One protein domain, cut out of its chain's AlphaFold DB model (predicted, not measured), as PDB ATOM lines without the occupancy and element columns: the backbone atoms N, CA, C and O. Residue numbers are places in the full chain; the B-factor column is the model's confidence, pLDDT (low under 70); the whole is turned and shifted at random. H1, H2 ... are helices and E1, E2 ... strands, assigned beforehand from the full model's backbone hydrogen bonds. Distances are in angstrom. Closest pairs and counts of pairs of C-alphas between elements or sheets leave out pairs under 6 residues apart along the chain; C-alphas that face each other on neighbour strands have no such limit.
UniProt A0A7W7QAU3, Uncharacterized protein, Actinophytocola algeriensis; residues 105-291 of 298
ATOM      1  N   GLN A 105     -44.616 -30.449 -20.993       88.38
ATOM      2  CA  GLN A 105     -45.695 -30.999 -21.809       88.38
ATOM      3  C   GLN A 105     -45.790 -32.527 -21.692       88.38
ATOM      4  O   GLN A 105     -46.879 -33.087 -21.778       88.38
ATOM      5  N   CYS A 106     -44.675 -33.200 -21.398       88.94
ATOM      6  CA  CYS A 106     -44.617 -34.647 -21.224       88.94
ATOM      7  C   CYS A 106     -45.193 -35.153 -19.891       88.94
ATOM      8  O   CYS A 106     -45.286 -36.362 -19.689       88.94
ATOM      9  N   ALA A 107     -45.596 -34.263 -18.976       87.38
ATOM     10  CA  ALA A 107     -46.208 -34.638 -17.697       87.38
ATOM     11  C   ALA A 107     -47.746 -34.782 -17.755       87.38
ATOM     12  O   ALA A 107     -48.359 -35.170 -16.758       87.38
ATOM     13  N   GLY A 108     -48.373 -34.417 -18.879       85.06
ATOM     14  CA  GLY A 108     -49.827 -34.366 -19.047       85.06
ATOM     15  C   GLY A 108     -50.446 -35.580 -19.744       85.06
ATOM     16  O   GLY A 108     -49.820 -36.622 -19.921       85.06
ATOM     17  N   GLU A 109     -51.710 -35.429 -20.148       87.00
ATOM     18  CA  GLU A 109     -52.348 -36.349 -21.092       87.00
ATOM     19  C   GLU A 109     -51.754 -36.104 -22.482       87.00
ATOM     20  O   GLU A 109     -51.895 -35.017 -23.041       87.00
ATOM     21  N   LEU A 110     -51.054 -37.108 -23.003       90.88
ATOM     22  CA  LEU A 110     -50.351 -37.020 -24.278       90.88
ATOM     23  C   LEU A 110     -51.266 -37.452 -25.419       90.88
ATOM     24  O   LEU A 110     -52.059 -38.390 -25.281       90.88
ATOM     25  N   GLU A 111     -51.129 -36.794 -26.569       93.19
ATOM     26  CA  GLU A 111     -51.747 -37.298 -27.790       93.19
ATOM     27  C   GLU A 111     -51.142 -38.653 -28.183       93.19
ATOM     28  O   GLU A 111     -49.992 -38.971 -27.880       93.19
ATOM     29  N   LYS A 112     -51.939 -39.472 -28.873       93.25
ATOM     30  CA  LYS A 112     -51.447 -40.729 -29.449       93.25
ATOM     31  C   LYS A 112     -50.490 -40.424 -30.600       93.25
ATOM     32  O   LYS A 112     -50.721 -39.459 -31.333       93.25
ATOM     33  N   ALA A 113     -49.498 -41.280 -30.830       92.88
ATOM     34  CA  ALA A 113     -48.544 -41.117 -31.927       92.88
ATOM     35  C   ALA A 113     -49.254 -41.073 -33.290       92.88
ATOM     36  O   ALA A 113     -48.898 -40.272 -34.145       92.88
ATOM     37  N   THR A 114     -50.326 -41.846 -33.472       93.44
ATOM     38  CA  THR A 114     -51.180 -41.782 -34.678       93.44
ATOM     39  C   THR A 114     -51.855 -40.422 -34.901       93.44
ATOM     40  O   THR A 114     -52.010 -39.988 -36.043       93.44
ATOM     41  N   VAL A 115     -52.248 -39.723 -33.831       96.00
ATOM     42  CA  VAL A 115     -52.837 -38.374 -33.914       96.00
ATOM     43  C   VAL A 115     -51.749 -37.344 -34.213       96.00
ATOM     44  O   VAL A 115     -51.934 -36.510 -35.104       96.00
ATOM     45  N   ALA A 116     -50.601 -37.459 -33.540       96.00
ATOM     46  CA  ALA A 116     -49.424 -36.640 -33.804       96.00
ATOM     47  C   ALA A 116     -48.985 -36.763 -35.270       96.00
ATOM     48  O   ALA A 116     -48.845 -35.758 -35.960       96.00
ATOM     49  N   ALA A 117     -48.868 -37.989 -35.784       96.38
ATOM     50  CA  ALA A 117     -48.486 -38.275 -37.162       96.38
ATOM     51  C   ALA A 117     -49.402 -37.579 -38.180       96.38
ATOM     52  O   ALA A 117     -48.915 -36.889 -39.073       96.38
ATOM     53  N   ALA A 118     -50.727 -37.667 -38.012       97.38
ATOM     54  CA  ALA A 118     -51.672 -37.000 -38.908       97.38
ATOM     55  C   ALA A 118     -51.510 -35.467 -38.902       97.38
ATOM     56  O   ALA A 118     -51.520 -34.828 -39.959       97.38
ATOM     57  N   ARG A 119     -51.321 -34.871 -37.715       97.75
ATOM     58  CA  ARG A 119     -51.077 -33.430 -37.554       97.75
ATOM     59  C   ARG A 119     -49.756 -33.005 -38.199       97.75
ATOM     60  O   ARG A 119     -49.728 -32.002 -38.911       97.75
ATOM     61  N   LEU A 120     -48.686 -33.766 -37.977       98.12
ATOM     62  CA  LEU A 120     -47.369 -33.514 -38.561       98.12
ATOM     63  C   LEU A 120     -47.403 -33.642 -40.086       98.12
ATOM     64  O   LEU A 120     -46.872 -32.777 -40.774       98.12
ATOM     65  N   THR A 121     -48.105 -34.636 -40.639       98.50
ATOM     66  CA  THR A 121     -48.287 -34.778 -42.094       98.50
ATOM     67  C   THR A 121     -48.944 -33.551 -42.697       98.50
ATOM     68  O   THR A 121     -48.460 -33.026 -43.704       98.50
ATOM     69  N   GLN A 122     -50.019 -33.058 -42.077       98.50
ATOM     70  CA  GLN A 122     -50.674 -31.840 -42.534       98.50
ATOM     71  C   GLN A 122     -49.717 -30.640 -42.465       98.50
ATOM     72  O   GLN A 122     -49.556 -29.929 -43.457       98.50
ATOM     73  N   ALA A 123     -49.054 -30.438 -41.324       98.50
ATOM     74  CA  ALA A 123     -48.142 -29.319 -41.118       98.50
ATOM     75  C   ALA A 123     -46.965 -29.331 -42.110       98.50
ATOM     76  O   ALA A 123     -46.716 -28.312 -42.755       98.50
ATOM     77  N   THR A 124     -46.298 -30.472 -42.311       98.69
ATOM     78  CA  THR A 124     -45.162 -30.590 -43.239       98.69
ATOM     79  C   THR A 124     -45.611 -30.408 -44.684       98.69
ATOM     80  O   THR A 124     -44.944 -29.712 -45.448       98.69
ATOM     81  N   THR A 125     -46.764 -30.963 -45.073       98.69
ATOM     82  CA  THR A 125     -47.307 -30.783 -46.430       98.69
ATOM     83  C   THR A 125     -47.591 -29.312 -46.723       98.69
ATOM     84  O   THR A 125     -47.206 -28.797 -47.775       98.69
ATOM     85  N   GLU A 126     -48.228 -28.609 -45.785       98.62
ATOM     86  CA  GLU A 126     -48.511 -27.181 -45.921       98.62
ATOM     87  C   GLU A 126     -47.228 -26.335 -45.912       98.62
ATOM     88  O   GLU A 126     -47.117 -25.396 -46.701       98.62
ATOM     89  N   ALA A 127     -46.241 -26.685 -45.081       98.56
ATOM     90  CA  ALA A 127     -44.946 -26.008 -45.040       98.56
ATOM     91  C   ALA A 127     -44.174 -26.168 -46.362       98.56
ATOM     92  O   ALA A 127     -43.659 -25.188 -46.899       98.56
ATOM     93  N   VAL A 128     -44.157 -27.372 -46.947       98.62
ATOM     94  CA  VAL A 128     -43.550 -27.616 -48.265       98.62
ATOM     95  C   VAL A 128     -44.274 -26.825 -49.352       98.62
ATOM     96  O   VAL A 128     -43.622 -26.152 -50.152       98.62
ATOM     97  N   ALA A 129     -45.610 -26.837 -49.360       98.50
ATOM     98  CA  ALA A 129     -46.404 -26.080 -50.327       98.50
ATOM     99  C   ALA A 129     -46.178 -24.561 -50.213       98.50
ATOM    100  O   ALA A 129     -46.175 -23.866 -51.230       98.50
ATOM    101  N   ALA A 130     -45.943 -24.043 -49.002       98.50
ATOM    102  CA  ALA A 130     -45.614 -22.638 -48.779       98.50
ATOM    103  C   ALA A 130     -44.252 -22.240 -49.376       98.50
ATOM    104  O   ALA A 130     -44.101 -21.104 -49.824       98.50
ATOM    105  N   GLN A 131     -43.282 -23.162 -49.421       98.44
ATOM    106  CA  GLN A 131     -41.975 -22.920 -50.047       98.44
ATOM    107  C   GLN A 131     -41.990 -23.156 -51.565       98.44
ATOM    108  O   GLN A 131     -41.337 -22.432 -52.317       98.44
ATOM    109  N   ARG A 132     -42.713 -24.182 -52.030       97.69
ATOM    110  CA  ARG A 132     -42.731 -24.633 -53.430       97.69
ATOM    111  C   ARG A 132     -44.114 -25.147 -53.835       97.69
ATOM    112  O   ARG A 132     -44.346 -26.348 -53.927       97.69
ATOM    113  N   ALA A 133     -45.031 -24.231 -54.134       97.75
ATOM    114  CA  ALA A 133     -46.390 -24.577 -54.570       97.75
ATOM    115  C   ALA A 133     -46.447 -25.301 -55.934       97.75
ATOM    116  O   ALA A 133     -47.463 -25.902 -56.276       97.75
ATOM    117  N   ASP A 134     -45.378 -25.229 -56.730       97.38
ATOM    118  CA  ASP A 134     -45.240 -25.908 -58.022       97.38
ATOM    119  C   ASP A 134     -44.797 -27.377 -57.901       97.38
ATOM    120  O   ASP A 134     -44.866 -28.127 -58.877       97.38
ATOM    121  N   LEU A 135     -44.331 -27.786 -56.721       97.62
ATOM    122  CA  LEU A 135     -43.717 -29.083 -56.493       97.62
ATOM    123  C   LEU A 135     -44.785 -30.144 -56.216       97.62
ATOM    124  O   LEU A 135     -45.569 -30.051 -55.273       97.62
ATOM    125  N   GLN A 136     -44.810 -31.182 -57.050       98.31
ATOM    126  CA  GLN A 136     -45.700 -32.321 -56.853       98.31
ATOM    127  C   GLN A 136     -45.073 -33.294 -55.858       98.31
ATOM    128  O   GLN A 136     -43.920 -33.694 -56.023       98.31
ATOM    129  N   LEU A 137     -45.855 -33.697 -54.858       98.44
ATOM    130  CA  LEU A 137     -45.477 -34.703 -53.874       98.44
ATOM    131  C   LEU A 137     -46.137 -36.036 -54.221       98.44
ATOM    132  O   LEU A 137     -47.353 -36.112 -54.400       98.44
ATOM    133  N   LEU A 138     -45.327 -37.085 -54.325       98.00
ATOM    134  CA  LEU A 138     -45.754 -38.442 -54.648       98.00
ATOM    135  C   LEU A 138     -45.290 -39.413 -53.550       98.00
ATOM    136  O   LEU A 138     -44.254 -39.156 -52.927       98.00
ATOM    137  N   PRO A 139     -46.010 -40.531 -53.328       96.81
ATOM    138  CA  PRO A 139     -45.516 -41.617 -52.486       96.81
ATOM    139  C   PRO A 139     -44.099 -42.031 -52.896       96.81
ATOM    140  O   PRO A 139     -43.818 -42.183 -54.088       96.81
ATOM    141  N   ASN A 140     -43.218 -42.210 -51.914       94.94
ATOM    142  CA  ASN A 140     -41.852 -42.670 -52.141       94.94
ATOM    143  C   ASN A 140     -41.739 -44.132 -51.709       94.94
ATOM    144  O   ASN A 140     -41.999 -44.441 -50.554       94.94
ATOM    145  N   ALA A 141     -41.284 -45.014 -52.600       89.62
ATOM    146  CA  ALA A 141     -41.120 -46.439 -52.294       89.62
ATOM    147  C   ALA A 141     -40.110 -46.718 -51.163       89.62
ATOM    148  O   ALA A 141     -40.097 -47.807 -50.599       89.62
ATOM    149  N   MET A 142     -39.238 -45.757 -50.845       87.81
ATOM    150  CA  MET A 142     -38.322 -45.851 -49.705       87.81
ATOM    151  C   MET A 142     -38.937 -45.412 -48.387       87.81
ATOM    152  O   MET A 142     -38.383 -45.739 -47.343       87.81
ATOM    153  N   GLY A 143     -40.083 -44.736 -48.448       82.81
ATOM    154  CA  GLY A 143     -40.924 -44.488 -47.292       82.81
ATOM    155  C   GLY A 143     -41.688 -45.728 -46.840       82.81
ATOM    156  O   GLY A 143     -42.284 -45.660 -45.777       82.81
ATOM    157  N   ASP A 144     -41.662 -46.845 -47.588       86.00
ATOM    158  CA  ASP A 144     -42.326 -48.107 -47.233       86.00
ATOM    159  C   ASP A 144     -41.628 -48.788 -46.036       86.00
ATOM    160  O   ASP A 144     -40.975 -49.830 -46.175       86.00
ATOM    161  N   TYR A 145     -41.727 -48.185 -44.853       80.81
ATOM    162  CA  TYR A 145     -41.189 -48.691 -43.600       80.81
ATOM    163  C   TYR A 145     -42.314 -48.895 -42.562       80.81
ATOM    164  O   TYR A 145     -43.133 -48.004 -42.352       80.81
ATOM    165  N   PRO A 146     -42.384 -50.060 -41.892       83.25
ATOM    166  CA  PRO A 146     -41.622 -51.270 -42.184       83.25
ATOM    167  C   PRO A 146     -41.935 -51.807 -43.591       83.25
ATOM    168  O   PRO A 146     -43.021 -51.586 -44.133       83.25
ATOM    169  N   ALA A 147     -40.974 -52.532 -44.175       84.62
ATOM    170  CA  ALA A 147     -41.039 -53.018 -45.555       84.62
ATOM    171  C   ALA A 147     -42.391 -53.673 -45.894       84.62
ATOM    172  O   ALA A 147     -42.811 -54.625 -45.236       84.62
ATOM    173  N   GLY A 148     -43.036 -53.187 -46.956       85.69
ATOM    174  CA  GLY A 148     -44.352 -53.660 -47.400       85.69
ATOM    175  C   GLY A 148     -45.542 -52.891 -46.820       85.69
ATOM    176  O   GLY A 148     -46.679 -53.244 -47.131       85.69
ATOM    177  N   THR A 149     -45.296 -51.848 -46.026       89.62
ATOM    178  CA  THR A 149     -46.319 -50.908 -45.550       89.62
ATOM    179  C   THR A 149     -46.187 -49.607 -46.337       89.62
ATOM    180  O   THR A 149     -45.297 -48.823 -46.022       89.62
ATOM    181  N   PRO A 150     -46.990 -49.391 -47.391       91.50
ATOM    182  CA  PRO A 150     -46.897 -48.174 -48.180       91.50
ATOM    183  C   PRO A 150     -47.463 -46.983 -47.415       91.50
ATOM    184  O   PRO A 150     -48.516 -47.094 -46.786       91.50
ATOM    185  N   HIS A 151     -46.798 -45.841 -47.556       95.12
ATOM    186  CA  HIS A 151     -47.210 -44.566 -46.970       95.12
ATOM    187  C   HIS A 151     -47.460 -43.528 -48.065       95.12
ATOM    188  O   HIS A 151     -46.841 -43.540 -49.134       95.12
ATOM    189  N   GLY A 152     -48.403 -42.628 -47.815       97.44
ATOM    190  CA  GLY A 152     -48.670 -41.468 -48.647       97.44
ATOM    191  C   GLY A 152     -47.493 -40.483 -48.686       97.44
ATOM    192  O   GLY A 152     -46.538 -40.596 -47.916       97.44
ATOM    193  N   PRO A 153     -47.536 -39.485 -49.586       98.06
ATOM    194  CA  PRO A 153     -46.513 -38.446 -49.622       98.06
ATOM    195  C   PRO A 153     -46.474 -37.697 -48.287       98.06
ATOM    196  O   PRO A 153     -47.481 -37.117 -47.885       98.06
ATOM    197  N   LEU A 154     -45.309 -37.688 -47.634       98.19
ATOM    198  CA  LEU A 154     -45.104 -37.068 -46.319       98.19
ATOM    199  C   LEU A 154     -46.046 -37.599 -45.216       98.19
ATOM    200  O   LEU A 154     -46.286 -36.919 -44.213       98.19
ATOM    201  N   GLU A 155     -46.589 -38.805 -45.384       98.00
ATOM    202  CA  GLU A 155     -47.329 -39.476 -44.319       98.00
ATOM    203  C   GLU A 155     -46.342 -39.909 -43.228       98.00
ATOM    204  O   GLU A 155     -45.441 -40.713 -43.476       98.00
ATOM    205  N   TYR A 156     -46.483 -39.320 -42.038       97.25
ATOM    206  CA  TYR A 156     -45.641 -39.656 -40.906       97.25
ATOM    207  C   TYR A 156     -46.039 -41.009 -40.353       97.25
ATOM    208  O   TYR A 156     -47.218 -41.317 -40.177       97.25
ATOM    209  N   HIS A 157     -45.032 -41.773 -39.976       94.31
ATOM    210  CA  HIS A 157     -45.188 -42.977 -39.189       94.31
ATOM    211  C   HIS A 157     -44.081 -43.044 -38.146       94.31
ATOM    212  O   HIS A 157     -43.017 -42.440 -38.299       94.31
ATOM    213  N   GLN A 158     -44.344 -43.766 -37.063       92.38
ATOM    214  CA  GLN A 158     -43.335 -43.990 -36.041       92.38
ATOM    215  C   GLN A 158     -42.363 -45.076 -36.510       92.38
ATOM    216  O   GLN A 158     -42.777 -46.160 -36.927       92.38
ATOM    217  N   VAL A 159     -41.071 -44.778 -36.447       89.12
ATOM    218  CA  VAL A 159     -39.984 -45.709 -36.733       89.12
ATOM    219  C   VAL A 159     -39.526 -46.291 -35.404       89.12
ATOM    220  O   VAL A 159     -38.937 -45.590 -34.585       89.12
ATOM    221  N   ASP A 160     -39.812 -47.573 -35.179       77.75
ATOM    222  CA  ASP A 160     -39.356 -48.278 -33.982       77.75
ATOM    223  C   ASP A 160     -38.003 -48.971 -34.247       77.75
ATOM    224  O   ASP A 160     -37.953 -49.975 -34.972       77.75
ATOM    225  N   PRO A 161     -36.895 -48.500 -33.643       62.78
ATOM    226  CA  PRO A 161     -35.583 -49.121 -33.814       62.78
ATOM    227  C   PRO A 161     -35.502 -50.543 -33.234       62.78
ATOM    228  O   PRO A 161     -34.609 -51.306 -33.609       62.78
ATOM    229  N   GLN A 162     -36.410 -50.919 -32.330       70.25
ATOM    230  CA  GLN A 162     -36.484 -52.244 -31.714       70.25
ATOM    231  C   GLN A 162     -37.524 -53.163 -32.370       70.25
ATOM    232  O   GLN A 162     -37.604 -54.335 -31.994       70.25
ATOM    233  N   ALA A 163     -38.270 -52.676 -33.372       64.06
ATOM    234  CA  ALA A 163     -39.348 -53.407 -34.042       64.06
ATOM    235  C   ALA A 163     -40.355 -54.044 -33.060       64.06
ATOM    236  O   ALA A 163     -40.881 -55.138 -33.306       64.06
ATOM    237  N   SER A 164     -40.599 -53.384 -31.926       63.72
ATOM    238  CA  SER A 164     -41.701 -53.726 -31.044       63.72
ATOM    239  C   SER A 164     -43.028 -53.423 -31.752       63.72
ATOM    240  O   SER A 164     -43.105 -52.663 -32.716       63.72
ATOM    241  N   VAL A 165     -44.093 -54.090 -31.314       66.38
ATOM    242  CA  VAL A 165     -45.447 -53.855 -31.850       66.38
ATOM    243  C   VAL A 165     -46.146 -52.735 -31.065       66.38
ATOM    244  O   VAL A 165     -47.294 -52.403 -31.353       66.38
ATOM    245  N   GLU A 166     -45.492 -52.179 -30.043       80.00
ATOM    246  CA  GLU A 166     -46.081 -51.171 -29.170       80.00
ATOM    247  C   GLU A 166     -45.763 -49.767 -29.689       80.00
ATOM    248  O   GLU A 166     -44.620 -49.421 -29.964       80.00
ATOM    249  N   GLU A 167     -46.812 -48.958 -29.831       86.19
ATOM    250  CA  GLU A 167     -46.709 -47.534 -30.152       86.19
ATOM    251  C   GLU A 167     -45.999 -46.819 -28.994       86.19
ATOM    252  O   GLU A 167     -46.483 -46.840 -27.857       86.19
ATOM    253  N   LEU A 168     -44.856 -46.187 -29.272       90.25
ATOM    254  CA  LEU A 168     -44.144 -45.393 -28.277       90.25
ATOM    255  C   LEU A 168     -44.865 -44.059 -28.076       90.25
ATOM    256  O   LEU A 168     -45.392 -43.456 -29.015       90.25
ATOM    257  N   SER A 169     -44.842 -43.567 -26.841       91.44
ATOM    258  CA  SER A 169     -45.296 -42.212 -26.532       91.44
ATOM    259  C   SER A 169     -44.511 -41.183 -27.351       91.44
ATOM    260  O   SER A 169     -43.312 -41.339 -27.550       91.44
ATOM    261  N   ILE A 170     -45.145 -40.076 -27.749       92.25
ATOM    262  CA  ILE A 170     -44.456 -38.921 -28.361       92.25
ATOM    263  C   ILE A 170     -43.353 -38.331 -27.463       92.25
ATOM    264  O   ILE A 170     -42.459 -37.649 -27.951       92.25
ATOM    265  N   CYS A 171     -43.417 -38.609 -26.159       91.88
ATOM    266  CA  CYS A 171     -42.421 -38.231 -25.158       91.88
ATOM    267  C   CYS A 171     -41.464 -39.375 -24.782       91.88
ATOM    268  O   CYS A 171     -40.727 -39.262 -23.803       91.88
ATOM    269  N   ASP A 172     -41.496 -40.502 -25.491       89.94
ATOM    270  CA  ASP A 172     -40.470 -41.527 -25.335       89.94
ATOM    271  C   ASP A 172     -39.194 -41.057 -26.050       89.94
ATOM    272  O   ASP A 172     -39.271 -40.723 -27.230       89.94
ATOM    273  N   PRO A 173     -38.022 -41.024 -25.398       88.00
ATOM    274  CA  PRO A 173     -36.784 -40.571 -26.033       88.00
ATOM    275  C   PRO A 173     -36.360 -41.402 -27.253       88.00
ATOM    276  O   PRO A 173     -35.547 -40.947 -28.050       88.00
ATOM    277  N   MET A 174     -36.901 -42.612 -27.409       87.88
ATOM    278  CA  MET A 174     -36.673 -43.472 -28.569       87.88
ATOM    279  C   MET A 174     -37.720 -43.280 -29.673       87.88
ATOM    280  O   MET A 174     -37.597 -43.899 -30.733       87.88
ATOM    281  N   ALA A 175     -38.756 -42.465 -29.452       90.88
ATOM    282  CA  ALA A 175     -39.767 -42.197 -30.462       90.88
ATOM    283  C   ALA A 175     -39.169 -41.381 -31.611       90.88
ATOM    284  O   ALA A 175     -38.735 -40.247 -31.436       90.88
ATOM    285  N   SER A 176     -39.210 -41.946 -32.813       93.06
ATOM    286  CA  SER A 176     -38.823 -41.257 -34.038       93.06
ATOM    287  C   SER A 176     -39.984 -41.296 -35.019       93.06
ATOM    288  O   SER A 176     -40.634 -42.328 -35.171       93.06
ATOM    289  N   PHE A 177     -40.268 -40.171 -35.662       95.69
ATOM    290  CA  PHE A 177     -41.322 -40.036 -36.658       95.69
ATOM    291  C   PHE A 177     -40.692 -39.687 -37.997       95.69
ATOM    292  O   PHE A 177     -40.019 -38.664 -38.109       95.69
ATOM    293  N   GLU A 178     -40.936 -40.512 -39.008       96.38
ATOM    294  CA  GLU A 178     -40.378 -40.345 -40.347       96.38
ATOM    295  C   GLU A 178     -41.485 -40.097 -41.369       96.38
ATOM    296  O   GLU A 178     -42.535 -40.739 -41.338       96.38
ATOM    297  N   ALA A 179     -41.232 -39.174 -42.292       97.69
ATOM    298  CA  ALA A 179     -42.071 -38.897 -43.445       97.69
ATOM    299  C   ALA A 179     -41.198 -38.688 -44.683       97.69
ATOM    300  O   ALA A 179     -40.208 -37.955 -44.645       97.69
ATOM    301  N   MET A 180     -41.585 -39.285 -45.809       97.69
ATOM    302  CA  MET A 180     -40.846 -39.164 -47.065       97.69
ATOM    303  C   MET A 180     -41.790 -38.902 -48.241       97.69
ATOM    304  O   MET A 180     -42.932 -39.361 -48.268       97.69
ATOM    305  N   ALA A 181     -41.310 -38.175 -49.246       98.25
ATOM    306  CA  ALA A 181     -41.986 -38.051 -50.533       98.25
ATOM    307  C   ALA A 181     -40.983 -38.008 -51.688       98.25
ATOM    308  O   ALA A 181     -39.862 -37.516 -51.553       98.25
ATOM    309  N   THR A 182     -41.404 -38.509 -52.846       97.88
ATOM    310  CA  THR A 182     -40.762 -38.186 -54.118       97.88
ATOM    311  C   THR A 182     -41.283 -36.824 -54.550       97.88
ATOM    312  O   THR A 182     -42.490 -36.575 -54.536       97.88
ATOM    313  N   THR A 183     -40.375 -35.938 -54.934       98.00
ATOM    314  CA  THR A 183     -40.694 -34.596 -55.407       98.00
ATOM    315  C   THR A 183     -40.556 -34.548 -56.922       98.00
ATOM    316  O   THR A 183     -39.629 -35.127 -57.485       98.00
ATOM    317  N   ARG A 184     -41.488 -33.878 -57.599       97.81
ATOM    318  CA  ARG A 184     -41.428 -33.651 -59.046       97.81
ATOM    319  C   ARG A 184     -41.647 -32.183 -59.357       97.81
ATOM    320  O   ARG A 184     -42.682 -31.616 -59.004       97.81
ATOM    321  N   ALA A 185     -40.684 -31.593 -60.052       95.12
ATOM    322  CA  ALA A 185     -40.720 -30.220 -60.533       95.12
ATOM    323  C   ALA A 185     -40.305 -30.164 -62.012       95.12
ATOM    324  O   ALA A 185     -39.819 -31.143 -62.578       95.12
ATOM    325  N   GLY A 186     -40.467 -29.003 -62.653       94.31
ATOM    326  CA  GLY A 186     -40.043 -28.817 -64.051       94.31
ATOM    327  C   GLY A 186     -38.534 -28.994 -64.274       94.31
ATOM    328  O   GLY A 186     -38.109 -29.295 -65.386       94.31
ATOM    329  N   GLU A 187     -37.738 -28.833 -63.218       94.19
ATOM    330  CA  GLU A 187     -36.274 -28.954 -63.228       94.19
ATOM    331  C   GLU A 187     -35.783 -30.400 -63.043       94.19
ATOM    332  O   GLU A 187     -34.608 -30.682 -63.273       94.19
ATOM    333  N   GLY A 188     -36.677 -31.314 -62.650       95.62
ATOM    334  CA  GLY A 188     -36.400 -32.729 -62.427       95.62
ATOM    335  C   GLY A 188     -37.100 -33.289 -61.187       95.62
ATOM    336  O   GLY A 188     -37.840 -32.593 -60.484       95.62
ATOM    337  N   ASP A 189     -36.855 -34.572 -60.940       96.50
ATOM    338  CA  ASP A 189     -37.352 -35.308 -59.783       96.50
ATOM    339  C   ASP A 189     -36.301 -35.314 -58.652       96.50
ATOM    340  O   ASP A 189     -35.085 -35.356 -58.878       96.50
ATOM    341  N   GLY A 190     -36.780 -35.332 -57.415       97.25
ATOM    342  CA  GLY A 190     -35.970 -35.442 -56.209       97.25
ATOM    343  C   GLY A 190     -36.726 -36.157 -55.098       97.25
ATOM    344  O   GLY A 190     -37.732 -36.828 -55.336       97.25
ATOM    345  N   ASN A 191     -36.273 -35.981 -53.866       97.62
ATOM    346  CA  ASN A 191     -36.994 -36.453 -52.693       97.62
ATOM    347  C   ASN A 191     -36.994 -35.394 -51.587       97.62
ATOM    348  O   ASN A 191     -36.286 -34.388 -51.660       97.62
ATOM    349  N   ILE A 192     -37.823 -35.634 -50.581       98.25
ATOM    350  CA  ILE A 192     -37.729 -35.005 -49.272       98.25
ATOM    351  C   ILE A 192     -37.923 -36.086 -48.214       98.25
ATOM    352  O   ILE A 192     -38.797 -36.941 -48.357       98.25
ATOM    353  N   LEU A 193     -37.108 -36.026 -47.169       97.69
ATOM    354  CA  LEU A 193     -37.220 -36.814 -45.951       97.69
ATOM    355  C   LEU A 193     -37.294 -35.849 -44.772       97.69
ATOM    356  O   LEU A 193     -36.495 -34.915 -44.690       97.69
ATOM    357  N   VAL A 194     -38.229 -36.095 -43.863       98.12
ATOM    358  CA  VAL A 194     -38.320 -35.393 -42.587       98.12
ATOM    359  C   VAL A 194     -38.342 -36.415 -41.465       98.12
ATOM    360  O   VAL A 194     -39.170 -37.323 -41.476       98.12
ATOM    361  N   VAL A 195     -37.439 -36.255 -40.503       96.81
ATOM    362  CA  VAL A 195     -37.388 -37.059 -39.281       96.81
ATOM    363  C   VAL A 195     -37.550 -36.128 -38.089       96.81
ATOM    364  O   VAL A 195     -36.942 -35.060 -38.053       96.81
ATOM    365  N   MET A 196     -38.383 -36.521 -37.132       95.56
ATOM    366  CA  MET A 196     -38.612 -35.788 -35.890       95.56
ATOM    367  C   MET A 196     -38.450 -36.717 -34.697       95.56
ATOM    368  O   MET A 196     -38.985 -37.825 -34.707       95.56
ATOM    369  N   GLN A 197     -37.754 -36.255 -33.663       93.69
ATOM    370  CA  GLN A 197     -37.548 -37.024 -32.439       93.69
ATOM    371  C   GLN A 197     -37.381 -36.115 -31.212       93.69
ATOM    372  O   GLN A 197     -36.982 -34.955 -31.347       93.69
ATOM    373  N   PRO A 198     -37.678 -36.614 -30.007       92.12
ATOM    374  CA  PRO A 198     -37.238 -36.016 -28.753       92.12
ATOM    375  C   PRO A 198     -35.725 -35.809 -28.674       92.12
ATOM    376  O   PRO A 198     -34.954 -36.703 -29.004       92.12
ATOM    377  N   ALA A 199     -35.303 -34.655 -28.161       88.50
ATOM    378  CA  ALA A 199     -33.896 -34.260 -28.072       88.50
ATOM    379  C   ALA A 199     -33.396 -34.037 -26.633       88.50
ATOM    380  O   ALA A 199     -32.291 -33.541 -26.422       88.50
ATOM    381  N   TRP A 200     -34.192 -34.373 -25.609       77.00
ATOM    382  CA  TRP A 200     -33.793 -34.175 -24.206       77.00
ATOM    383  C   TRP A 200     -32.944 -35.311 -23.626       77.00
ATOM    384  O   TRP A 200     -32.555 -35.219 -22.464       77.00
ATOM    385  N   THR A 201     -32.623 -36.357 -24.395       66.44
ATOM    386  CA  THR A 201     -31.688 -37.426 -24.004       66.44
ATOM    387  C   THR A 201     -30.431 -37.394 -24.865       66.44
ATOM    388  O   THR A 201     -30.538 -37.508 -26.077       66.44
ATOM    389  N   GLU A 202     -29.258 -37.262 -24.230       59.31
ATOM    390  CA  GLU A 202     -27.922 -37.387 -24.847       59.31
ATOM    391  C   GLU A 202     -27.791 -36.773 -26.254       59.31
ATOM    392  O   GLU A 202     -27.440 -37.454 -27.214       59.31
ATOM    393  N   HIS A 203     -28.036 -35.468 -26.384       59.88
ATOM    394  CA  HIS A 203     -27.738 -34.771 -27.630       59.88
ATOM    395  C   HIS A 203     -26.284 -34.273 -27.617       59.88
ATOM    396  O   HIS A 203     -25.909 -33.369 -26.863       59.88
ATOM    397  N   LEU A 204     -25.442 -34.892 -28.446       54.81
ATOM    398  CA  LEU A 204     -24.202 -34.274 -28.901       54.81
ATOM    399  C   LEU A 204     -24.656 -33.150 -29.839       54.81
ATOM    400  O   LEU A 204     -25.151 -33.462 -30.912       54.81
ATOM    401  N   GLY A 205     -24.602 -31.896 -29.379       64.75
ATOM    402  CA  GLY A 205     -25.081 -30.710 -30.109       64.75
ATOM    403  C   GLY A 205     -24.847 -30.759 -31.620       64.75
ATOM    404  O   GLY A 205     -23.830 -31.294 -32.062       64.75
ATOM    405  N   ILE A 206     -25.758 -30.167 -32.393       78.62
ATOM    406  CA  ILE A 206     -25.711 -30.207 -33.856       78.62
ATOM    407  C   ILE A 206     -24.377 -29.644 -34.359       78.62
ATOM    408  O   ILE A 206     -24.125 -28.436 -34.312       78.62
ATOM    409  N   SER A 207     -23.515 -30.518 -34.886       79.31
ATOM    410  CA  SER A 207     -22.153 -30.141 -35.245       79.31
ATOM    411  C   SER A 207     -21.834 -30.346 -36.719       79.31
ATOM    412  O   SER A 207     -22.118 -31.366 -37.348       79.31
ATOM    413  N   CYS A 208     -21.107 -29.374 -37.264       86.44
ATOM    414  CA  CYS A 208     -20.418 -29.522 -38.537       86.44
ATOM    415  C   CYS A 208     -19.217 -30.471 -38.469       86.44
ATOM    416  O   CYS A 208     -18.610 -30.713 -39.505       86.44
ATOM    417  N   ASP A 209     -18.850 -31.002 -37.305       80.81
ATOM    418  CA  ASP A 209     -17.732 -31.937 -37.157       80.81
ATOM    419  C   ASP A 209     -18.167 -33.408 -37.221       80.81
ATOM    420  O   ASP A 209     -17.319 -34.292 -37.360       80.81
ATOM    421  N   ASP A 210     -19.475 -33.678 -37.201       76.06
ATOM    422  CA  ASP A 210     -19.994 -35.041 -37.195       76.06
ATOM    423  C   ASP A 210     -19.770 -35.764 -38.527       76.06
ATOM    424  O   ASP A 210     -19.639 -35.162 -39.605       76.06
ATOM    425  N   LEU A 211     -19.701 -37.096 -38.436       70.88
ATOM    426  CA  LEU A 211     -19.527 -37.980 -39.583       70.88
ATOM    427  C   LEU A 211     -20.762 -37.921 -40.489       70.88
ATOM    428  O   LEU A 211     -21.882 -38.185 -40.055       70.88
ATOM    429  N   THR A 212     -20.546 -37.648 -41.775       77.81
ATOM    430  CA  THR A 212     -21.619 -37.559 -42.771       77.81
ATOM    431  C   THR A 212     -21.601 -38.723 -43.749       77.81
ATOM    432  O   THR A 212     -20.559 -39.303 -44.059       77.81
ATOM    433  N   ILE A 213     -22.774 -39.039 -44.294       80.75
ATOM    434  CA  ILE A 213     -22.887 -39.900 -45.469       80.75
ATOM    435  C   ILE A 213     -22.484 -39.092 -46.712       80.75
ATOM    436  O   ILE A 213     -23.220 -38.226 -47.166       80.75
ATOM    437  N   GLY A 214     -21.289 -39.347 -47.244       88.31
ATOM    438  CA  GLY A 214     -20.756 -38.648 -48.419       88.31
ATOM    439  C   GLY A 214     -19.786 -37.508 -48.097       88.31
ATOM    440  O   GLY A 214     -19.448 -37.250 -46.940       88.31
ATOM    441  N   GLU A 215     -19.308 -36.847 -49.151       92.44
ATOM    442  CA  GLU A 215     -18.359 -35.736 -49.065       92.44
ATOM    443  C   GLU A 215     -19.103 -34.431 -48.769       92.44
ATOM    444  O   GLU A 215     -19.880 -33.931 -49.586       92.44
ATOM    445  N   ARG A 216     -18.858 -33.855 -47.591       94.62
ATOM    446  CA  ARG A 216     -19.431 -32.565 -47.212       94.62
ATOM    447  C   ARG A 216     -18.698 -31.428 -47.912       94.62
ATOM    448  O   ARG A 216     -17.519 -31.197 -47.676       94.62
ATOM    449  N   THR A 217     -19.430 -30.699 -48.745       95.25
ATOM    450  CA  THR A 217     -18.909 -29.561 -49.523       95.25
ATOM    451  C   THR A 217     -19.280 -28.211 -48.916       95.25
ATOM    452  O   THR A 217     -18.636 -27.204 -49.203       95.25
ATOM    453  N   PHE A 218     -20.288 -28.191 -48.043       96.25
ATOM    454  CA  PHE A 218     -20.717 -27.015 -47.296       96.25
ATOM    455  C   PHE A 218     -21.223 -27.427 -45.915       96.25
ATOM    456  O   PHE A 218     -21.904 -28.449 -45.791       96.25
ATOM    457  N   CYS A 219     -20.912 -26.618 -44.904       95.88
ATOM    458  CA  CYS A 219     -21.503 -26.717 -43.579       95.88
ATOM    459  C   CYS A 219     -21.547 -25.349 -42.903       95.88
ATOM    460  O   CYS A 219     -20.552 -24.622 -42.931       95.88
ATOM    461  N   GLU A 220     -22.671 -25.017 -42.282       96.00
ATOM    462  CA  GLU A 220     -22.836 -23.793 -41.506       96.00
ATOM    463  C   GLU A 220     -23.813 -24.036 -40.355       96.00
ATOM    464  O   GLU A 220     -24.927 -24.502 -40.595       96.00
ATOM    465  N   THR A 221     -23.415 -23.666 -39.137       95.38
ATOM    466  CA  THR A 221     -24.311 -23.614 -37.976       95.38
ATOM    467  C   THR A 221     -24.758 -22.176 -37.734       95.38
ATOM    468  O   THR A 221     -23.949 -21.247 -37.754       95.38
ATOM    469  N   THR A 222     -26.050 -21.988 -37.503       95.75
ATOM    470  CA  THR A 222     -26.696 -20.693 -37.269       95.75
ATOM    471  C   THR A 222     -27.739 -20.808 -36.165       95.75
ATOM    472  O   THR A 222     -28.222 -21.901 -35.886       95.75
ATOM    473  N   THR A 223     -28.115 -19.678 -35.568       95.31
ATOM    474  CA  THR A 223     -29.252 -19.609 -34.642       95.31
ATOM    475  C   THR A 223     -30.505 -19.162 -35.391       95.31
ATOM    476  O   THR A 223     -30.468 -18.171 -36.126       95.31
ATOM    477  N   GLY A 224     -31.598 -19.899 -35.213       93.44
ATOM    478  CA  GLY A 224     -32.908 -19.612 -35.774       93.44
ATOM    479  C   GLY A 224     -33.629 -18.445 -35.089       93.44
ATOM    480  O   GLY A 224     -33.177 -17.919 -34.066       93.44
ATOM    481  N   PRO A 225     -34.751 -17.986 -35.667       90.31
ATOM    482  CA  PRO A 225     -35.483 -16.818 -35.183       90.31
ATOM    483  C   PRO A 225     -36.131 -17.015 -33.805       90.31
ATOM    484  O   PRO A 225     -36.433 -16.018 -33.148       90.31
ATOM    485  N   LEU A 226     -36.349 -18.258 -33.368       90.38
ATOM    486  CA  LEU A 226     -36.928 -18.599 -32.067       90.38
ATOM    487  C   LEU A 226     -35.893 -19.234 -31.125       90.38
ATOM    488  O   LEU A 226     -36.274 -19.844 -30.134       90.38
ATOM    489  N   GLY A 227     -34.598 -19.075 -31.420       90.50
ATOM    490  CA  GLY A 227     -33.514 -19.622 -30.602       90.50
ATOM    491  C   GLY A 227     -33.090 -21.040 -30.986       90.50
ATOM    492  O   GLY A 227     -32.271 -21.627 -30.286       90.50
ATOM    493  N   GLU A 228     -33.598 -21.583 -32.097       93.94
ATOM    494  CA  GLU A 228     -33.205 -22.907 -32.580       93.94
ATOM    495  C   GLU A 228     -31.711 -22.954 -32.927       93.94
ATOM    496  O   GLU A 228     -31.162 -22.000 -33.481       93.94
ATOM    497  N   GLU A 229     -31.050 -24.079 -32.683       94.81
ATOM    498  CA  GLU A 229     -29.746 -24.360 -33.282       94.81
ATOM    499  C   GLU A 229     -29.969 -25.048 -34.628       94.81
ATOM    500  O   GLU A 229     -30.710 -26.022 -34.713       94.81
ATOM    501  N   ILE A 230     -29.378 -24.515 -35.697       95.94
ATOM    502  CA  ILE A 230     -29.615 -24.974 -37.067       95.94
ATOM    503  C   ILE A 230     -28.277 -25.264 -37.734       95.94
ATOM    504  O   ILE A 230     -27.503 -24.328 -37.938       95.94
ATOM    505  N   ALA A 231     -28.033 -26.500 -38.175       95.81
ATOM    506  CA  ALA A 231     -26.925 -26.804 -39.082       95.81
ATOM    507  C   ALA A 231     -27.418 -27.094 -40.494       95.81
ATOM    508  O   ALA A 231     -28.275 -27.943 -40.722       95.81
ATOM    509  N   LYS A 232     -26.825 -26.400 -41.462       97.19
ATOM    510  CA  LYS A 232     -27.096 -26.517 -42.894       97.19
ATOM    511  C   LYS A 232     -25.923 -27.211 -43.565       97.19
ATOM    512  O   LYS A 232     -24.781 -26.796 -43.381       97.19
ATOM    513  N   GLN A 233     -26.186 -28.225 -44.379       97.06
ATOM    514  CA  GLN A 233     -25.154 -29.045 -45.008       97.06
ATOM    515  C   GLN A 233     -25.459 -29.311 -46.484       97.06
ATOM    516  O   GLN A 233     -26.598 -29.592 -46.858       97.06
ATOM    517  N   VAL A 234     -24.412 -29.291 -47.314       97.38
ATOM    518  CA  VAL A 234     -24.458 -29.836 -48.680       97.38
ATOM    519  C   VAL A 234     -23.500 -31.011 -48.773       97.38
ATOM    520  O   VAL A 234     -22.291 -30.868 -48.553       97.38
ATOM    521  N   LEU A 235     -24.044 -32.170 -49.122       95.62
ATOM    522  CA  LEU A 235     -23.318 -33.427 -49.236       95.62
ATOM    523  C   LEU A 235     -23.308 -33.881 -50.696       95.62
ATOM    524  O   LEU A 235     -24.338 -33.850 -51.371       95.62
ATOM    525  N   GLN A 236     -22.149 -34.323 -51.174       95.50
ATOM    526  CA  GLN A 236     -22.017 -35.072 -52.417       95.50
ATOM    527  C   GLN A 236     -21.981 -36.559 -52.091       95.50
ATOM    528  O   GLN A 236     -21.114 -37.043 -51.360       95.50
ATOM    529  N   LEU A 237     -22.959 -37.284 -52.612       93.81
ATOM    530  CA  LEU A 237     -23.174 -38.689 -52.317       93.81
ATOM    531  C   LEU A 237     -22.492 -39.573 -53.356       93.81
ATOM    532  O   LEU A 237     -22.259 -39.186 -54.507       93.81
ATOM    533  N   GLU A 238     -22.222 -40.816 -52.962       89.19
ATOM    534  CA  GLU A 238     -21.804 -41.836 -53.915       89.19
ATOM    535  C   GLU A 238     -22.879 -41.988 -55.008       89.19
ATOM    536  O   GLU A 238     -24.073 -42.060 -54.725       89.19
ATOM    537  N   GLY A 239     -22.460 -41.991 -56.277       89.00
ATOM    538  CA  GLY A 239     -23.378 -41.976 -57.424       89.00
ATOM    539  C   GLY A 239     -23.681 -40.581 -57.988       89.00
ATOM    540  O   GLY A 239     -24.393 -40.484 -58.984       89.00
ATOM    541  N   GLY A 240     -23.099 -39.521 -57.414       92.81
ATOM    542  CA  GLY A 240     -23.155 -38.158 -57.956       92.81
ATOM    543  C   GLY A 240     -24.411 -37.372 -57.581       92.81
ATOM    544  O   GLY A 240     -24.607 -36.273 -58.095       92.81
ATOM    545  N   ALA A 241     -25.260 -37.920 -56.708       96.00
ATOM    546  CA  ALA A 241     -26.370 -37.179 -56.127       96.00
ATOM    547  C   ALA A 241     -25.860 -36.122 -55.148       96.00
ATOM    548  O   ALA A 241     -24.892 -36.334 -54.423       96.00
ATOM    549  N   THR A 242     -26.547 -34.992 -55.119       96.94
ATOM    550  CA  THR A 242     -26.335 -33.934 -54.140       96.94
ATOM    551  C   THR A 242     -27.478 -33.989 -53.137       96.94
ATOM    552  O   THR A 242     -28.636 -34.139 -53.529       96.94
ATOM    553  N   MET A 243     -27.154 -33.857 -51.854       97.31
ATOM    554  CA  MET A 243     -28.115 -33.773 -50.761       97.31
ATOM    555  C   MET A 243     -27.976 -32.434 -50.053       97.31
ATOM    556  O   MET A 243     -26.884 -32.046 -49.638       97.31
ATOM    557  N   HIS A 244     -29.103 -31.756 -49.885       98.06
ATOM    558  CA  HIS A 244     -29.256 -30.688 -48.913       98.06
ATOM    559  C   HIS A 244     -29.799 -31.295 -47.628       98.06
ATOM    560  O   HIS A 244     -30.750 -32.075 -47.665       98.06
ATOM    561  N   ARG A 245     -29.186 -30.953 -46.503       97.12
ATOM    562  CA  ARG A 245     -29.557 -31.457 -45.184       97.12
ATOM    563  C   ARG A 245     -29.586 -30.301 -44.200       97.12
ATOM    564  O   ARG A 245     -28.664 -29.488 -44.181       97.12
ATOM    565  N   VAL A 246     -30.645 -30.236 -43.411       97.19
ATOM    566  CA  VAL A 246     -30.797 -29.290 -42.313       97.19
ATOM    567  C   VAL A 246     -31.171 -30.064 -41.061       97.19
ATOM    568  O   VAL A 246     -32.128 -30.832 -41.077       97.19
ATOM    569  N   GLU A 247     -30.404 -29.863 -40.003       95.94
ATOM    570  CA  GLU A 247     -30.700 -30.345 -38.656       95.94
ATOM    571  C   GLU A 247     -31.069 -29.151 -37.791       95.94
ATOM    572  O   GLU A 247     -30.437 -28.097 -37.894       95.94
ATOM    573  N   ILE A 248     -32.110 -29.308 -36.980       95.44
ATOM    574  CA  ILE A 248     -32.681 -28.248 -36.157       95.44
ATOM    575  C   ILE A 248     -32.926 -28.809 -34.768       95.44
ATOM    576  O   ILE A 248     -33.684 -29.764 -34.614       95.44
ATOM    577  N   LEU A 249     -32.338 -28.175 -33.763       94.12
ATOM    578  CA  LEU A 249     -32.621 -28.431 -32.362       94.12
ATOM    579  C   LEU A 249     -33.429 -27.256 -31.835       94.12
ATOM    580  O   LEU A 249     -32.958 -26.117 -31.804       94.12
ATOM    581  N   ARG A 250     -34.666 -27.532 -31.440       92.00
ATOM    582  CA  ARG A 250     -35.595 -26.526 -30.935       92.00
ATOM    583  C   ARG A 250     -35.537 -26.442 -29.413       92.00
ATOM    584  O   ARG A 250     -35.316 -27.438 -28.727       92.00
ATOM    585  N   GLU A 251     -35.831 -25.258 -28.876       88.38
ATOM    586  CA  GLU A 251     -35.932 -25.044 -27.423       88.38
ATOM    587  C   GLU A 251     -37.051 -25.873 -26.764       88.38
ATOM    588  O   GLU A 251     -36.991 -26.142 -25.565       88.38
ATOM    589  N   ASP A 252     -38.059 -26.310 -27.530       88.06
ATOM    590  CA  ASP A 252     -39.130 -27.192 -27.043       88.06
ATOM    591  C   ASP A 252     -38.693 -28.659 -26.877       88.06
ATOM    592  O   ASP A 252     -39.492 -29.494 -26.453       88.06
ATOM    593  N   GLY A 253     -37.424 -28.974 -27.157       88.94
ATOM    594  CA  GLY A 253     -36.861 -30.309 -26.990       88.94
ATOM    595  C   GLY A 253     -37.138 -31.244 -28.164       88.94
ATOM    596  O   GLY A 253     -37.030 -32.456 -27.995       88.94
ATOM    597  N   VAL A 254     -37.504 -30.713 -29.335       92.44
ATOM    598  CA  VAL A 254     -37.624 -31.480 -30.582       92.44
ATOM    599  C   VAL A 254     -36.364 -31.305 -31.428       92.44
ATOM    600  O   VAL A 254     -35.919 -30.183 -31.678       92.44
ATOM    601  N   GLU A 255     -35.828 -32.414 -31.924       94.12
ATOM    602  CA  GLU A 255     -34.856 -32.440 -33.012       94.12
ATOM    603  C   GLU A 255     -35.576 -32.759 -34.324       94.12
ATOM    604  O   GLU A 255     -36.395 -33.681 -34.401       94.12
ATOM    605  N   ILE A 256     -35.283 -31.975 -35.359       96.19
ATOM    606  CA  ILE A 256     -35.873 -32.101 -36.688       96.19
ATOM    607  C   ILE A 256     -34.748 -32.196 -37.709       96.19
ATOM    608  O   ILE A 256     -33.918 -31.297 -37.835       96.19
ATOM    609  N   LEU A 257     -34.765 -33.266 -38.491       96.56
ATOM    610  CA  LEU A 257     -33.898 -33.461 -39.641       96.56
ATOM    611  C   LEU A 257     -34.736 -33.333 -40.910       96.56
ATOM    612  O   LEU A 257     -35.666 -34.104 -41.122       96.56
ATOM    613  N   VAL A 258     -34.370 -32.402 -41.785       98.19
ATOM    614  CA  VAL A 258     -34.974 -32.233 -43.108       98.19
ATOM    615  C   VAL A 258     -33.901 -32.471 -44.165       98.19
ATOM    616  O   VAL A 258     -32.852 -31.825 -44.159       98.19
ATOM    617  N   GLN A 259     -34.144 -33.390 -45.093       97.56
ATOM    618  CA  GLN A 259     -33.228 -33.709 -46.189       97.56
ATOM    619  C   GLN A 259     -33.941 -33.629 -47.531       97.56
ATOM    620  O   GLN A 259     -35.117 -33.968 -47.634       97.56
ATOM    621  N   ALA A 260     -33.213 -33.227 -48.568       97.94
ATOM    622  CA  ALA A 260     -33.662 -33.310 -49.949       97.94
ATOM    623  C   ALA A 260     -32.512 -33.724 -50.867       97.94
ATOM    624  O   ALA A 260     -31.425 -33.143 -50.821       97.94
ATOM    625  N   GLU A 261     -32.763 -34.699 -51.735       97.50
ATOM    626  CA  GLU A 261     -31.827 -35.170 -52.754       97.50
ATOM    627  C   GLU A 261     -32.352 -34.866 -54.170       97.50
ATOM    628  O   GLU A 261     -33.556 -34.750 -54.402       97.50
ATOM    629  N   ASN A 262     -31.454 -34.786 -55.157       97.12
ATOM    630  CA  ASN A 262     -31.788 -34.648 -56.589       97.12
ATOM    631  C   ASN A 262     -32.033 -35.986 -57.311       97.12
ATOM    632  O   ASN A 262     -31.796 -36.125 -58.517       97.12
ATOM    633  N   ILE A 263     -32.496 -36.982 -56.556       95.19
ATOM    634  CA  ILE A 263     -32.877 -38.314 -57.019       95.19
ATOM    635  C   ILE A 263     -34.272 -38.650 -56.482       95.19
ATOM    636  O   ILE A 263     -34.582 -38.364 -55.330       95.19
ATOM    637  N   ALA A 264     -35.115 -39.267 -57.315       91.81
ATOM    638  CA  ALA A 264     -36.522 -39.520 -56.992       91.81
ATOM    639  C   ALA A 264     -36.738 -40.431 -55.764       91.81
ATOM    640  O   ALA A 264     -37.741 -40.300 -55.066       91.81
ATOM    641  N   THR A 265     -35.825 -41.378 -55.524       88.69
ATOM    642  CA  THR A 265     -35.901 -42.353 -54.424       88.69
ATOM    643  C   THR A 265     -34.998 -41.936 -53.269       88.69
ATOM    644  O   THR A 265     -35.445 -41.207 -52.396       88.69
ATOM    645  N   THR A 266     -33.745 -42.393 -53.270       84.19
ATOM    646  CA  THR A 266     -32.633 -42.045 -52.372       84.19
ATOM    647  C   THR A 266     -31.352 -42.667 -52.928       84.19
ATOM    648  O   THR A 266     -31.365 -43.769 -53.497       84.19
ATOM    649  N   SER A 267     -30.223 -42.009 -52.700       81.81
ATOM    650  CA  SER A 267     -28.875 -42.516 -52.971       81.81
ATOM    651  C   SER A 267     -28.614 -43.938 -52.455       81.81
ATOM    652  O   SER A 267     -27.929 -44.708 -53.128       81.81
ATOM    653  N   LYS A 268     -29.210 -44.353 -51.322       81.56
ATOM    654  CA  LYS A 268     -29.017 -45.708 -50.754       81.56
ATOM    655  C   LYS A 268     -29.506 -46.827 -51.681       81.56
ATOM    656  O   LYS A 268     -28.963 -47.931 -51.656       81.56
ATOM    657  N   THR A 269     -30.521 -46.558 -52.504       81.44
ATOM    658  CA  THR A 269     -31.019 -47.520 -53.507       81.44
ATOM    659  C   THR A 269     -30.246 -47.498 -54.817       81.44
ATOM    660  O   THR A 269     -30.419 -48.385 -55.658       81.44
ATOM    661  N   GLY A 270     -29.362 -46.514 -54.980       74.88
ATOM    662  CA  GLY A 270     -28.743 -46.181 -56.248       74.88
ATOM    663  C   GLY A 270     -29.709 -45.491 -57.211       74.88
ATOM    664  O   GLY A 270     -30.890 -45.298 -56.937       74.88
ATOM    665  N   GLY A 271     -29.168 -45.121 -58.368       82.75
ATOM    666  CA  GLY A 271     -29.850 -44.350 -59.403       82.75
ATOM    667  C   GLY A 271     -29.043 -43.107 -59.756       82.75
ATOM    668  O   GLY A 271     -28.138 -42.714 -59.023       82.75
ATOM    669  N   ALA A 272     -29.321 -42.540 -60.926       89.31
ATOM    670  CA  ALA A 272     -28.684 -41.306 -61.355       89.31
ATOM    671  C   ALA A 272     -29.537 -40.109 -60.910       89.31
ATOM    672  O   ALA A 272     -30.769 -40.207 -60.944       89.31
ATOM    673  N   PRO A 273     -28.911 -38.983 -60.543       93.88
ATOM    674  CA  PRO A 273     -29.626 -37.732 -60.358       93.88
ATOM    675  C   PRO A 273     -30.405 -37.363 -61.614       93.88
ATOM    676  O   PRO A 273     -29.917 -37.550 -62.731       93.88
ATOM    677  N   THR A 274     -31.603 -36.819 -61.436       93.00
ATOM    678  CA  THR A 274     -32.423 -36.353 -62.569       93.00
ATOM    679  C   THR A 274     -32.365 -34.836 -62.753       93.00
ATOM    680  O   THR A 274     -32.735 -34.335 -63.810       93.00
ATOM    681  N   ALA A 275     -31.832 -34.129 -61.754       94.88
ATOM    682  CA  ALA A 275     -31.590 -32.692 -61.743       94.88
ATOM    683  C   ALA A 275     -30.160 -32.392 -61.274       94.88
ATOM    684  O   ALA A 275     -29.503 -33.222 -60.642       94.88
ATOM    685  N   THR A 276     -29.668 -31.181 -61.534       94.81
ATOM    686  CA  THR A 276     -28.328 -30.748 -61.094       94.81
ATOM    687  C   THR A 276     -28.249 -30.409 -59.606       94.81
ATOM    688  O   THR A 276     -27.151 -30.345 -59.067       94.81
ATOM    689  N   ALA A 277     -29.387 -30.183 -58.946       96.56
ATOM    690  CA  ALA A 277     -29.490 -29.877 -57.521       96.56
ATOM    691  C   ALA A 277     -30.843 -30.362 -56.965       96.56
ATOM    692  O   ALA A 277     -31.767 -30.584 -57.755       96.56
ATOM    693  N   PRO A 278     -30.975 -30.571 -55.639       97.50
ATOM    694  CA  PRO A 278     -32.249 -30.939 -55.030       97.50
ATOM    695  C   PRO A 278     -33.349 -29.908 -55.323       97.50
ATOM    696  O   PRO A 278     -33.069 -28.708 -55.287       97.50
ATOM    697  N   PRO A 279     -34.613 -30.330 -55.528       96.62
ATOM    698  CA  PRO A 279     -35.731 -29.405 -55.748       96.62
ATOM    699  C   PRO A 279     -35.997 -28.440 -54.578       96.62
ATOM    700  O   PRO A 279     -36.650 -27.411 -54.751       96.62
ATOM    701  N   LEU A 280     -35.491 -28.740 -53.381       98.25
ATOM    702  CA  LEU A 280     -35.569 -27.871 -52.209       98.25
ATOM    703  C   LEU A 280     -34.161 -27.423 -51.793       98.25
ATOM    704  O   LEU A 280     -33.296 -28.246 -51.495       98.25
ATOM    705  N   GLY A 281     -33.924 -26.107 -51.792       98.12
ATOM    706  CA  GLY A 281     -32.695 -25.487 -51.292       98.12
ATOM    707  C   GLY A 281     -32.630 -25.466 -49.763       98.12
ATOM    708  O   GLY A 281     -33.647 -25.657 -49.103       98.12
ATOM    709  N   LEU A 282     -31.450 -25.178 -49.205       98.44
ATOM    710  CA  LEU A 282     -31.238 -25.114 -47.751       98.44
ATOM    711  C   LEU A 282     -32.223 -24.174 -47.042       98.44
ATOM    712  O   LEU A 282     -32.806 -24.570 -46.041       98.44
ATOM    713  N   ASP A 283     -32.471 -22.983 -47.590       98.25
ATOM    714  CA  ASP A 283     -33.397 -22.020 -46.980       98.25
ATOM    715  C   ASP A 283     -34.844 -22.539 -46.954       98.25
ATOM    716  O   ASP A 283     -35.560 -22.313 -45.980       98.25
ATOM    717  N   HIS A 284     -35.263 -23.307 -47.970       98.56
ATOM    718  CA  HIS A 284     -36.571 -23.970 -47.951       98.56
ATOM    719  C   HIS A 284     -36.630 -25.026 -46.844       98.56
ATOM    720  O   HIS A 284     -37.632 -25.108 -46.142       98.56
ATOM    721  N   LEU A 285     -35.569 -25.825 -46.675       98.62
ATOM    722  CA  LEU A 285     -35.516 -26.863 -45.640       98.62
ATOM    723  C   LEU A 285     -35.538 -26.259 -44.231       98.62
ATOM    724  O   LEU A 285     -36.265 -26.757 -43.375       98.62
ATOM    725  N   VAL A 286     -34.812 -25.156 -44.011       98.25
ATOM    726  CA  VAL A 286     -34.877 -24.382 -42.762       98.25
ATOM    727  C   VAL A 286     -36.299 -23.887 -42.517       98.25
ATOM    728  O   VAL A 286     -36.836 -24.105 -41.436       98.25
ATOM    729  N   ALA A 287     -36.932 -23.258 -43.509       98.19
ATOM    730  CA  ALA A 287     -38.286 -22.730 -43.359       98.19
ATOM    731  C   ALA A 287     -39.337 -23.826 -43.108       98.19
ATOM    732  O   ALA A 287     -40.280 -23.598 -42.359       98.19
ATOM    733  N   ILE A 288     -39.169 -25.015 -43.699       98.38
ATOM    734  CA  ILE A 288     -40.020 -26.178 -43.418       98.38
ATOM    735  C   ILE A 288     -39.815 -26.636 -41.976       98.38
ATOM    736  O   ILE A 288     -40.779 -26.720 -41.225       98.38
ATOM    737  N   GLY A 289     -38.573 -26.915 -41.574       97.00
ATOM    738  CA  GLY A 289     -38.287 -27.493 -40.261       97.00
ATOM    739  C   GLY A 289     -38.483 -26.531 -39.083       97.00
ATOM    740  O   GLY A 289     -38.712 -26.978 -37.966       97.00
ATOM    741  N   THR A 290     -38.452 -25.218 -39.323       97.19
ATOM    742  CA  THR A 290     -38.772 -24.189 -38.313       97.19
ATOM    743  C   THR A 290     -40.256 -23.804 -38.286       97.19
ATOM    744  O   THR A 290     -40.635 -22.892 -37.550       97.19
ATOM    745  N   ASP A 291     -41.134 -24.484 -39.041       97.12
ATOM    746  CA  ASP A 291     -42.575 -24.242 -38.931       97.12
ATOM    747  C   ASP A 291     -43.032 -24.554 -37.488       97.12
ATOM    748  O   ASP A 291     -42.834 -25.669 -36.986       97.12
TER     749      ASP A 291
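What this domain is: This is residues 105 to 291 of the 298 residues of an uncharacterized protein of Actinophytocola algeriensis (UniProt A0A7W7QAU3). Picture one broad, twisted sheet of eight strands with two helices side by side over one face, long H1 over the E2 and E3 part and short H2 over E7; no named helix is on the other face. The printed part has 187 residues, in the order H1, E1 to E8, H2, and the class is mixed, helices and strands, with 87 residues, under half, in named elements. The sheet is branched at E3, and its neighbour pairs are antiparallel. The whole is compact and rounded, with a radius of gyration of the C-alphas of 16.0 A and spans of 47 by 37 by 31 A.

How they stand to each other: Start at E3, residues 176 to 185, which has three neighbours. On one side of it find E1, residues 136 to 138, with N 136 and O 184 2.9 A apart, and E2, residues 157 to 159, with N 159 and O 176 at 2.8 A. On the other side is E4, residues 188 to 198, with N 179 and O 194 at 2.9 A. Next comes E8, residues 254 to 261, with N 193 and O 259 at 2.9 A. Then look for E7, residues 242 to 249, with N 246 and O 258 at 2.8 A; E6, residues 229 to 236, with N 233 and O 245 at 2.8 A; and the edge strand E5, residues 215 to 223, with N 222 and O 230 at 2.8 A. These pairs are within hydrogen-bond range. E2 E3 E4 and E5 E6 E7 E8 are meanders, each strand the antiparallel neighbour of the one before. H1, residues 113 to 131, is on the sheet at a height of 9.0 A, over E2 and E3; its closest C-alphas to E2 are Ala 117 and His 157, 6.1 A. H2, residues 282 to 289, is on the same face at a height of 8.0 A, over E7, where the C-alphas of His 244 and Leu 282 are closest, 6.0 A. H1 touches H2 with residues 124 to 131 alone, closest at C-alphas 127 and 288, 5.2 A, opposite ways at a shallow tilt of 34 degrees, only just short of steep. In H1 and H2 every O i to N i+4 pair is within hydrogen-bond range.

Where its parts are: Find C-alpha 113 at (-48.544, -41.117, -31.927); from there H1 runs 26.5 A to C-alpha 131. E3 is 28.8 A long; E4, 33.8 A, begins at C-alpha 188, (-36.400, -32.729, -62.427). E5 is 24.2 A, E6 and E7 23.3 A each, and E8 23.2 A. E1 and E2 are 6.5 and 6.4 A. H2, 10.6 A, ends at C-alpha 289, (-38.287, -27.493, -40.261).

The domain as a whole: The C-alphas of Gly 108 and Ala 272, the two farthest apart, are 47.8 A apart. The printed part has no cut. The long links are E1 to E2, E2 to E3, E4 to E5 and E8 to H2. Mean pLDDT of the printed part is 91.5; look for values under 70 at residues 161, 163 to 165 and 201 to 205.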